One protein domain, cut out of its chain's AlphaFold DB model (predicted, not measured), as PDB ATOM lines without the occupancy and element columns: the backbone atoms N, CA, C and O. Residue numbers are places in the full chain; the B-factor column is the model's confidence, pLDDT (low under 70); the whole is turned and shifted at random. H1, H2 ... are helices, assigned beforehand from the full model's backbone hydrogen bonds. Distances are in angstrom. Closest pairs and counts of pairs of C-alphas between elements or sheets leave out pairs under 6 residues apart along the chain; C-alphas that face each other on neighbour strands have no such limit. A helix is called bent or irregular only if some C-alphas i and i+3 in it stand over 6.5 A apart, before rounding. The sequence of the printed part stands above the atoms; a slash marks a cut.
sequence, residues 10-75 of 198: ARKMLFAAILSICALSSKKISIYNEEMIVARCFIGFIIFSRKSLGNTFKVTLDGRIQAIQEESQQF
ATOM      1  N   ALA A  10     -12.762  25.235  74.949       71.94
ATOM      2  CA  ALA A  10     -11.359  25.108  74.552       71.94
ATOM      3  C   ALA A  10     -10.437  25.992  75.408       71.94
ATOM      4  O   ALA A  10      -9.400  25.524  75.875       71.94
ATOM      5  N   ARG A  11     -10.836  27.240  75.696       73.62
ATOM      6  CA  ARG A  11     -10.101  28.120  76.622       73.62
ATOM      7  C   ARG A  11     -10.038  27.536  78.033       73.62
ATOM      8  O   ARG A  11      -8.963  27.512  78.620       73.62
ATOM      9  N   LYS A  12     -11.149  27.013  78.565       77.19
ATOM     10  CA  LYS A  12     -11.177  26.349  79.884       77.19
ATOM     11  C   LYS A  12     -10.261  25.122  79.941       77.19
ATOM     12  O   LYS A  12      -9.545  24.957  80.924       77.19
ATOM     13  N   MET A  13     -10.237  24.300  78.890       76.81
ATOM     14  CA  MET A  13      -9.315  23.160  78.786       76.81
ATOM     15  C   MET A  13      -7.852  23.603  78.690       76.81
ATOM     16  O   MET A  13      -7.001  23.000  79.338       76.81
ATOM     17  N   LEU A  14      -7.558  24.677  77.949       76.06
ATOM     18  CA  LEU A  14      -6.215  25.252  77.862       76.06
ATOM     19  C   LEU A  14      -5.733  25.741  79.237       76.06
ATOM     20  O   LEU A  14      -4.632  25.400  79.658       76.06
ATOM     21  N   PHE A  15      -6.578  26.473  79.972       76.38
ATOM     22  CA  PHE A  15      -6.264  26.919  81.333       76.38
ATOM     23  C   PHE A  15      -6.052  25.742  82.293       76.38
ATOM     24  O   PHE A  15      -5.092  25.759  83.060       76.38
ATOM     25  N   ALA A  16      -6.887  24.702  82.224       76.19
ATOM     26  CA  ALA A  16      -6.721  23.497  83.038       76.19
ATOM     27  C   ALA A  16      -5.420  22.741  82.709       76.19
ATOM     28  O   ALA A  16      -4.727  22.289  83.620       76.19
ATOM     29  N   ALA A  17      -5.052  22.647  81.428       76.25
ATOM     30  CA  ALA A  17      -3.805  22.023  80.991       76.25
ATOM     31  C   ALA A  17      -2.576  22.812  81.467       76.25
ATOM     32  O   ALA A  17      -1.640  22.220  82.001       76.25
ATOM     33  N   ILE A  18      -2.600  24.144  81.348       75.69
ATOM     34  CA  ILE A  18      -1.524  25.019  81.831       75.69
ATOM     35  C   ILE A  18      -1.386  24.902  83.355       75.69
ATOM     36  O   ILE A  18      -0.286  24.664  83.844       75.69
ATOM     37  N   LEU A  19      -2.491  24.974  84.107       73.88
ATOM     38  CA  LEU A  19      -2.484  24.813  85.566       73.88
ATOM     39  C   LEU A  19      -1.966  23.433  85.996       73.88
ATOM     40  O   LEU A  19      -1.195  23.341  86.951       73.88
ATOM     41  N   SER A  20      -2.337  22.371  85.278       71.38
ATOM     42  CA  SER A  20      -1.842  21.013  85.525       71.38
ATOM     43  C   SER A  20      -0.333  20.905  85.288       71.38
ATOM     44  O   SER A  20       0.385  20.380  86.140       71.38
ATOM     45  N   ILE A  21       0.176  21.470  84.189       69.75
ATOM     46  CA  ILE A  21       1.614  21.503  83.883       69.75
ATOM     47  C   ILE A  21       2.373  22.321  84.937       69.75
ATOM     48  O   ILE A  21       3.405  21.870  85.431       69.75
ATOM     49  N   CYS A  22       1.855  23.484  85.339       67.00
ATOM     50  CA  CYS A  22       2.446  24.312  86.394       67.00
ATOM     51  C   CYS A  22       2.495  23.576  87.744       67.00
ATOM     52  O   CYS A  22       3.535  23.582  88.407       67.00
ATOM     53  N   ALA A  23       1.413  22.893  88.133       70.75
ATOM     54  CA  ALA A  23       1.351  22.112  89.368       70.75
ATOM     55  C   ALA A  23       2.325  20.918  89.363       70.75
ATOM     56  O   ALA A  23       2.986  20.651  90.369       70.75
ATOM     57  N   LEU A  24       2.452  20.224  88.226       64.38
ATOM     58  CA  LEU A  24       3.375  19.096  88.052       64.38
ATOM     59  C   LEU A  24       4.849  19.534  88.053       64.38
ATOM     60  O   LEU A  24       5.695  18.822  88.599       64.38
ATOM     61  N   SER A  25       5.150  20.712  87.497       61.53
ATOM     62  CA  SER A  25       6.494  21.308  87.509       61.53
ATOM     63  C   SER A  25       6.902  21.801  88.903       61.53
ATOM     64  O   SER A  25       8.030  21.568  89.330       61.53
ATOM     65  N   SER A  26       5.986  22.441  89.642       60.66
ATOM     66  CA  SER A  26       6.269  23.028  90.963       60.66
ATOM     67  C   SER A  26       6.603  21.980  92.034       60.66
ATOM     68  O   SER A  26       7.440  22.234  92.898       60.66
ATOM     69  N   LYS A  27       6.023  20.774  91.945       63.38
ATOM     70  CA  LYS A  27       6.307  19.661  92.870       63.38
ATOM     71  C   LYS A  27       7.528  18.806  92.486       63.38
ATOM     72  O   LYS A  27       7.776  17.810  93.159       63.38
ATOM     73  N   LYS A  28       8.268  19.142  91.415       59.28
ATOM     74  CA  LYS A  28       9.365  18.321  90.843       59.28
ATOM     75  C   LYS A  28       8.996  16.846  90.560       59.28
ATOM     76  O   LYS A  28       9.880  16.010  90.422       59.28
ATOM     77  N   ILE A  29       7.706  16.515  90.431       60.62
ATOM     78  CA  ILE A  29       7.242  15.142  90.137       60.62
ATOM     79  C   ILE A  29       7.566  14.763  88.682       60.62
ATOM     80  O   ILE A  29       7.866  13.612  88.386       60.62
ATOM     81  N   SER A  30       7.540  15.741  87.772       60.47
ATOM     82  CA  SER A  30       7.954  15.581  86.378       60.47
ATOM     83  C   SER A  30       9.355  16.161  86.200       60.47
ATOM     84  O   SER A  30       9.504  17.348  85.912       60.47
ATOM     85  N   ILE A  31      10.386  15.336  86.372       62.97
ATOM     86  CA  ILE A  31      11.740  15.682  85.926       62.97
ATOM     87  C   ILE A  31      11.688  15.710  84.395       62.97
ATOM     88  O   ILE A  31      11.434  14.686  83.762       62.97
ATOM     89  N   TYR A  32      11.854  16.893  83.800       65.50
ATOM     90  CA  TYR A  32      11.916  17.072  82.348       65.50
ATOM     91  C   TYR A  32      13.249  16.533  81.831       65.50
ATOM     92  O   TYR A  32      14.162  17.287  81.513       65.50
ATOM     93  N   ASN A  33      13.364  15.209  81.821       69.06
ATOM     94  CA  ASN A  33      14.435  14.509  81.140       69.06
ATOM     95  C   ASN A  33      14.206  14.596  79.626       69.06
ATOM     96  O   ASN A  33      13.056  14.658  79.177       69.06
ATOM     97  N   GLU A  34      15.282  14.552  78.849       74.25
ATOM     98  CA  GLU A  34      15.230  14.553  77.383       74.25
ATOM     99  C   GLU A  34      14.259  13.477  76.866       74.25
ATOM    100  O   GLU A  34      13.358  13.764  76.078       74.25
ATOM    101  N   GLU A  35      14.309  12.287  77.467       77.56
ATOM    102  CA  GLU A  35      13.442  11.149  77.139       77.56
ATOM    103  C   GLU A  35      11.940  11.420  77.343       77.56
ATOM    104  O   GLU A  35      11.096  10.941  76.586       77.56
ATOM    105  N   MET A  36      11.568  12.236  78.337       78.38
ATOM    106  CA  MET A  36      10.165  12.607  78.570       78.38
ATOM    107  C   MET A  36       9.644  13.570  77.498       78.38
ATOM    108  O   MET A  36       8.460  13.532  77.146       78.38
ATOM    109  N   ILE A  37      10.516  14.438  76.980       77.81
ATOM    110  CA  ILE A  37      10.187  15.358  75.887       77.81
ATOM    111  C   ILE A  37      10.050  14.564  74.589       77.81
ATOM    112  O   ILE A  37       9.045  14.717  73.890       77.81
ATOM    113  N   VAL A  38      10.987  13.652  74.320       80.56
ATOM    114  CA  VAL A  38      10.933  12.740  73.168       80.56
ATOM    115  C   VAL A  38       9.657  11.894  73.204       80.56
ATOM    116  O   VAL A  38       8.939  11.846  72.206       80.56
ATOM    117  N   ALA A  39       9.288  11.321  74.355       82.81
ATOM    118  CA  ALA A  39       8.055  10.544  74.500       82.81
ATOM    119  C   ALA A  39       6.789  11.374  74.218       82.81
ATOM    120  O   ALA A  39       5.878  10.906  73.531       82.81
ATOM    121  N   ARG A  40       6.722  12.628  74.690       80.69
ATOM    122  CA  ARG A  40       5.588  13.524  74.391       80.69
ATOM    123  C   ARG A  40       5.530  13.910  72.914       80.69
ATOM    124  O   ARG A  40       4.441  13.897  72.338       80.69
ATOM    125  N   CYS A  41       6.671  14.206  72.294       80.62
ATOM    126  CA  CYS A  41       6.765  14.462  70.855       80.62
ATOM    127  C   CYS A  41       6.342  13.234  70.040       80.62
ATOM    128  O   CYS A  41       5.594  13.374  69.075       80.62
ATOM    129  N   PHE A  42       6.735  12.031  70.464       82.56
ATOM    130  CA  PHE A  42       6.349  10.778  69.822       82.56
ATOM    131  C   PHE A  42       4.841  10.521  69.931       82.56
ATOM    132  O   PHE A  42       4.191  10.244  68.925       82.56
ATOM    133  N   ILE A  43       4.242  10.704  71.111       87.19
ATOM    134  CA  ILE A  43       2.783  10.593  71.286       87.19
ATOM    135  C   ILE A  43       2.052  11.619  70.403       87.19
ATOM    136  O   ILE A  43       1.078  11.272  69.730       87.19
ATOM    137  N   GLY A  44       2.544  12.860  70.348       86.38
ATOM    138  CA  GLY A  44       2.016  13.895  69.456       86.38
ATOM    139  C   GLY A  44       2.115  13.503  67.980       86.38
ATOM    140  O   GLY A  44       1.136  13.636  67.242       86.38
ATOM    141  N   PHE A  45       3.252  12.945  67.566       85.75
ATOM    142  CA  PHE A  45       3.479  12.436  66.218       85.75
ATOM    143  C   PHE A  45       2.530  11.286  65.865       85.75
ATOM    144  O   PHE A  45       1.977  11.284  64.767       85.75
ATOM    145  N   ILE A  46       2.266  10.348  66.780       85.12
ATOM    146  CA  ILE A  46       1.304   9.257  66.560       85.12
ATOM    147  C   ILE A  46      -0.116   9.810  66.387       85.12
ATOM    148  O   ILE A  46      -0.823   9.411  65.460       85.12
ATOM    149  N   ILE A  47      -0.541  10.758  67.227       85.50
ATOM    150  CA  ILE A  47      -1.869  11.386  67.110       85.50
ATOM    151  C   ILE A  47      -1.989  12.158  65.789       85.50
ATOM    152  O   ILE A  47      -2.985  12.016  65.074       85.50
ATOM    153  N   PHE A  48      -0.967  12.940  65.436       82.19
ATOM    154  CA  PHE A  48      -0.916  13.691  64.185       82.19
ATOM    155  C   PHE A  48      -0.921  12.765  62.964       82.19
ATOM    156  O   PHE A  48      -1.713  12.970  62.047       82.19
ATOM    157  N   SER A  49      -0.116  11.704  62.985       80.44
ATOM    158  CA  SER A  49      -0.045  10.703  61.918       80.44
ATOM    159  C   SER A  49      -1.381   9.996  61.733       80.44
ATOM    160  O   SER A  49      -1.861   9.886  60.610       80.44
ATOM    161  N   ARG A  50      -2.060   9.598  62.817       81.75
ATOM    162  CA  ARG A  50      -3.401   8.997  62.720       81.75
ATOM    163  C   ARG A  50      -4.433   9.963  62.145       81.75
ATOM    164  O   ARG A  50      -5.300   9.527  61.398       81.75
ATOM    165  N   LYS A  51      -4.353  11.256  62.462       81.56
ATOM    166  CA  LYS A  51      -5.298  12.258  61.948       81.56
ATOM    167  C   LYS A  51      -5.024  12.646  60.493       81.56
ATOM    168  O   LYS A  51      -5.969  12.800  59.728       81.56
ATOM    169  N   SER A  52      -3.754  12.808  60.130       77.19
ATOM    170  CA  SER A  52      -3.325  13.228  58.793       77.19
ATOM    171  C   SER A  52      -3.371  12.069  57.796       77.19
ATOM    172  O   SER A  52      -3.981  12.178  56.738       77.19
ATOM    173  N   LEU A  53      -2.797  10.918  58.161       78.31
ATOM    174  CA  LEU A  53      -2.680   9.754  57.278       78.31
ATOM    175  C   LEU A  53      -3.854   8.784  57.411       78.31
ATOM    176  O   LEU A  53      -4.124   8.038  56.476       78.31
ATOM    177  N   GLY A  54      -4.569   8.777  58.540       82.44
ATOM    178  CA  GLY A  54      -5.650   7.814  58.774       82.44
ATOM    179  C   GLY A  54      -6.798   7.936  57.776       82.44
ATOM    180  O   GLY A  54      -7.322   6.915  57.343       82.44
ATOM    181  N   ASN A  55      -7.147   9.154  57.349       81.25
ATOM    182  CA  ASN A  55      -8.172   9.351  56.319       81.25
ATOM    183  C   ASN A  55      -7.716   8.819  54.955       81.25
ATOM    184  O   ASN A  55      -8.485   8.144  54.279       81.25
ATOM    185  N   THR A  56      -6.457   9.060  54.581       82.50
ATOM    186  CA  THR A  56      -5.881   8.558  53.327       82.50
ATOM    187  C   THR A  56      -5.784   7.035  53.332       82.50
ATOM    188  O   THR A  56      -6.234   6.393  52.390       82.50
ATOM    189  N   PHE A  57      -5.271   6.435  54.411       81.75
ATOM    190  CA  PHE A  57      -5.216   4.977  54.554       81.75
ATOM    191  C   PHE A  57      -6.605   4.344  54.540       81.75
ATOM    192  O   PHE A  57      -6.775   3.298  53.920       81.75
ATOM    193  N   LYS A  58      -7.594   4.982  55.176       86.44
ATOM    194  CA  LYS A  58      -8.981   4.512  55.162       86.44
ATOM    195  C   LYS A  58      -9.539   4.468  53.740       86.44
ATOM    196  O   LYS A  58     -10.021   3.423  53.335       86.44
ATOM    197  N   VAL A  59      -9.412   5.553  52.974       89.56
ATOM    198  CA  VAL A  59      -9.895   5.608  51.581       89.56
ATOM    199  C   VAL A  59      -9.183   4.576  50.702       89.56
ATOM    200  O   VAL A  59      -9.827   3.893  49.914       89.56
ATOM    201  N   THR A  60      -7.868   4.412  50.865       88.62
ATOM    202  CA  THR A  60      -7.095   3.417  50.106       88.62
ATOM    203  C   THR A  60      -7.502   1.982  50.442       88.62
ATOM    204  O   THR A  60      -7.599   1.146  49.544       88.62
ATOM    205  N   LEU A  61      -7.728   1.670  51.722       88.25
ATOM    206  CA  LEU A  61      -8.160   0.339  52.148       88.25
ATOM    207  C   LEU A  61      -9.600   0.054  51.727       88.25
ATOM    208  O   LEU A  61      -9.842  -1.017  51.181       88.25
ATOM    209  N   ASP A  62     -10.516   1.006  51.903       91.31
ATOM    210  CA  ASP A  62     -11.908   0.867  51.462       91.31
ATOM    211  C   ASP A  62     -11.975   0.670  49.937       91.31
ATOM    212  O   ASP A  62     -12.664  -0.232  49.470       91.31
ATOM    213  N   GLY A  63     -11.180   1.416  49.159       91.31
ATOM    214  CA  GLY A  63     -11.087   1.228  47.708       91.31
ATOM    215  C   GLY A  63     -10.537  -0.144  47.305       91.31
ATOM    216  O   GLY A  63     -11.023  -0.751  46.354       91.31
ATOM    217  N   ARG A  64      -9.564  -0.685  48.052       92.12
ATOM    218  CA  ARG A  64      -9.058  -2.050  47.826       92.12
ATOM    219  C   ARG A  64     -10.068  -3.127  48.210       92.12
ATOM    220  O   ARG A  64     -10.187  -4.107  47.486       92.12
ATOM    221  N   ILE A  65     -10.781  -2.953  49.322       91.94
ATOM    222  CA  ILE A  65     -11.852  -3.864  49.745       91.94
ATOM    223  C   ILE A  65     -12.955  -3.878  48.688       91.94
ATOM    224  O   ILE A  65     -13.398  -4.955  48.302       91.94
ATOM    225  N   GLN A  66     -13.342  -2.710  48.173       90.62
ATOM    226  CA  GLN A  66     -14.334  -2.600  47.112       90.62
ATOM    227  C   GLN A  66     -13.865  -3.272  45.816       90.62
ATOM    228  O   GLN A  66     -14.612  -4.073  45.269       90.62
ATOM    229  N   ALA A  67     -12.627  -3.035  45.372       88.81
ATOM    230  CA  ALA A  67     -12.084  -3.684  44.175       88.81
ATOM    231  C   ALA A  67     -12.052  -5.217  44.309       88.81
ATOM    232  O   ALA A  67     -12.475  -5.926  43.405       88.81
ATOM    233  N   ILE A  68     -11.632  -5.738  45.467       88.06
ATOM    234  CA  ILE A  68     -11.651  -7.184  45.742       88.06
ATOM    235  C   ILE A  68     -13.091  -7.712  45.782       88.06
ATOM    236  O   ILE A  68     -13.363  -8.825  45.334       88.06
ATOM    237  N   GLN A  69     -14.033  -6.937  46.320       84.69
ATOM    238  CA  GLN A  69     -15.439  -7.321  46.344       84.69
ATOM    239  C   GLN A  69     -16.040  -7.352  44.930       84.69
ATOM    240  O   GLN A  69     -16.771  -8.283  44.611       84.69
ATOM    241  N   GLU A  70     -15.689  -6.397  44.072       83.56
ATOM    242  CA  GLU A  70     -16.097  -6.351  42.665       83.56
ATOM    243  C   GLU A  70     -15.477  -7.505  41.862       83.56
ATOM    244  O   GLU A  70     -16.202  -8.234  41.184       83.56
ATOM    245  N   GLU A  71     -14.171  -7.753  42.012       81.81
ATOM    246  CA  GLU A  71     -13.488  -8.902  41.402       81.81
ATOM    247  C   GLU A  71     -14.100 -10.222  41.884       81.81
ATOM    248  O   GLU A  71     -14.443 -11.090  41.084       81.81
ATOM    249  N   SER A  72     -14.306 -10.383  43.193       74.25
ATOM    250  CA  SER A  72     -14.907 -11.604  43.733       74.25
ATOM    251  C   SER A  72     -16.344 -11.799  43.264       74.25
ATOM    252  O   SER A  72     -16.686 -12.929  42.952       74.25
ATOM    253  N   GLN A  73     -17.164 -10.750  43.133       71.38
ATOM    254  CA  GLN A  73     -18.506 -10.849  42.546       71.38
ATOM    255  C   GLN A  73     -18.476 -11.184  41.051       71.38
ATOM    256  O   GLN A  73     -19.350 -11.915  40.588       71.38
ATOM    257  N   GLN A  74     -17.463 -10.725  40.313       66.38
ATOM    258  CA  GLN A  74     -17.235 -11.135  38.927       66.38
ATOM    259  C   GLN A  74     -16.894 -12.631  38.826       66.38
ATOM    260  O   GLN A  74     -17.367 -13.303  37.914       66.38
ATOM    261  N   PHE A  75     -16.158 -13.180  39.800       61.03
ATOM    262  CA  PHE A  75     -15.904 -14.623  39.905       61.03
ATOM    263  C   PHE A  75     -17.066 -15.419  40.525       61.03
ATOM    264  O   PHE A  75     -17.180 -16.618  40.280       61.03
TER     265      PHE A  75
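What this domain is: This is residues 10 to 75 of the 198 residues of the protein "ATP synthase protein MI25" of Ricinus communis (UniProt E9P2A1). The model is a long open hook: helix H1 runs one way, a loop turns the chain round, and the much longer bent helix H2 heads back past H1 and far beyond it. No helix packs on another, and H2 makes most of the length. The printed part has 66 residues with two named helices, H1 then H2, and no named strand, in the class all helix. It is extended, with a radius of gyration of the C-alphas of 21.4 A and spans of 67 by 29 by 14 A.

How they stand to each other: Begin with H1, residues 10 to 26, which touches no helix. After it, residues 27 to 33 make a short link to H2, residues 34 to 75. By its hydrogen bonds H2 was assigned as one helix, but it is bent: C-alphas 52 and 55 are 6.7 A apart. Its arms, H2a, residues 34 to 52, and H2b, residues 55 to 75, stand at a steep tilt of 46 degrees. H1 is apart from H2a and from H2b. In H1, H2a and H2b every O i to N i+4 pair is within hydrogen-bond range.

Where its parts are: Find C-alpha 10 at (-11.359, 25.108, 74.552); from there H1 runs 24.2 A to C-alpha 26. Next find C-alpha 34 at (15.230, 14.553, 77.383), where H2a begins its 26.3 A. Past residues 53 and 54, H2b runs 30.1 A to C-alpha 75 at (-15.904, -14.623, 39.905).

The domain as a whole: Look at Ser 26 and Phe 75: their C-alphas, the two farthest apart, are 67.2 A from each other. The printed part has no cut. Residues 10 to 20, 22 to 29 and 31 to 75 stand free. The mean pLDDT of the printed part is 77.7; it is under 70 at residues 21 to 22, 24 to 33 and 74 to 75.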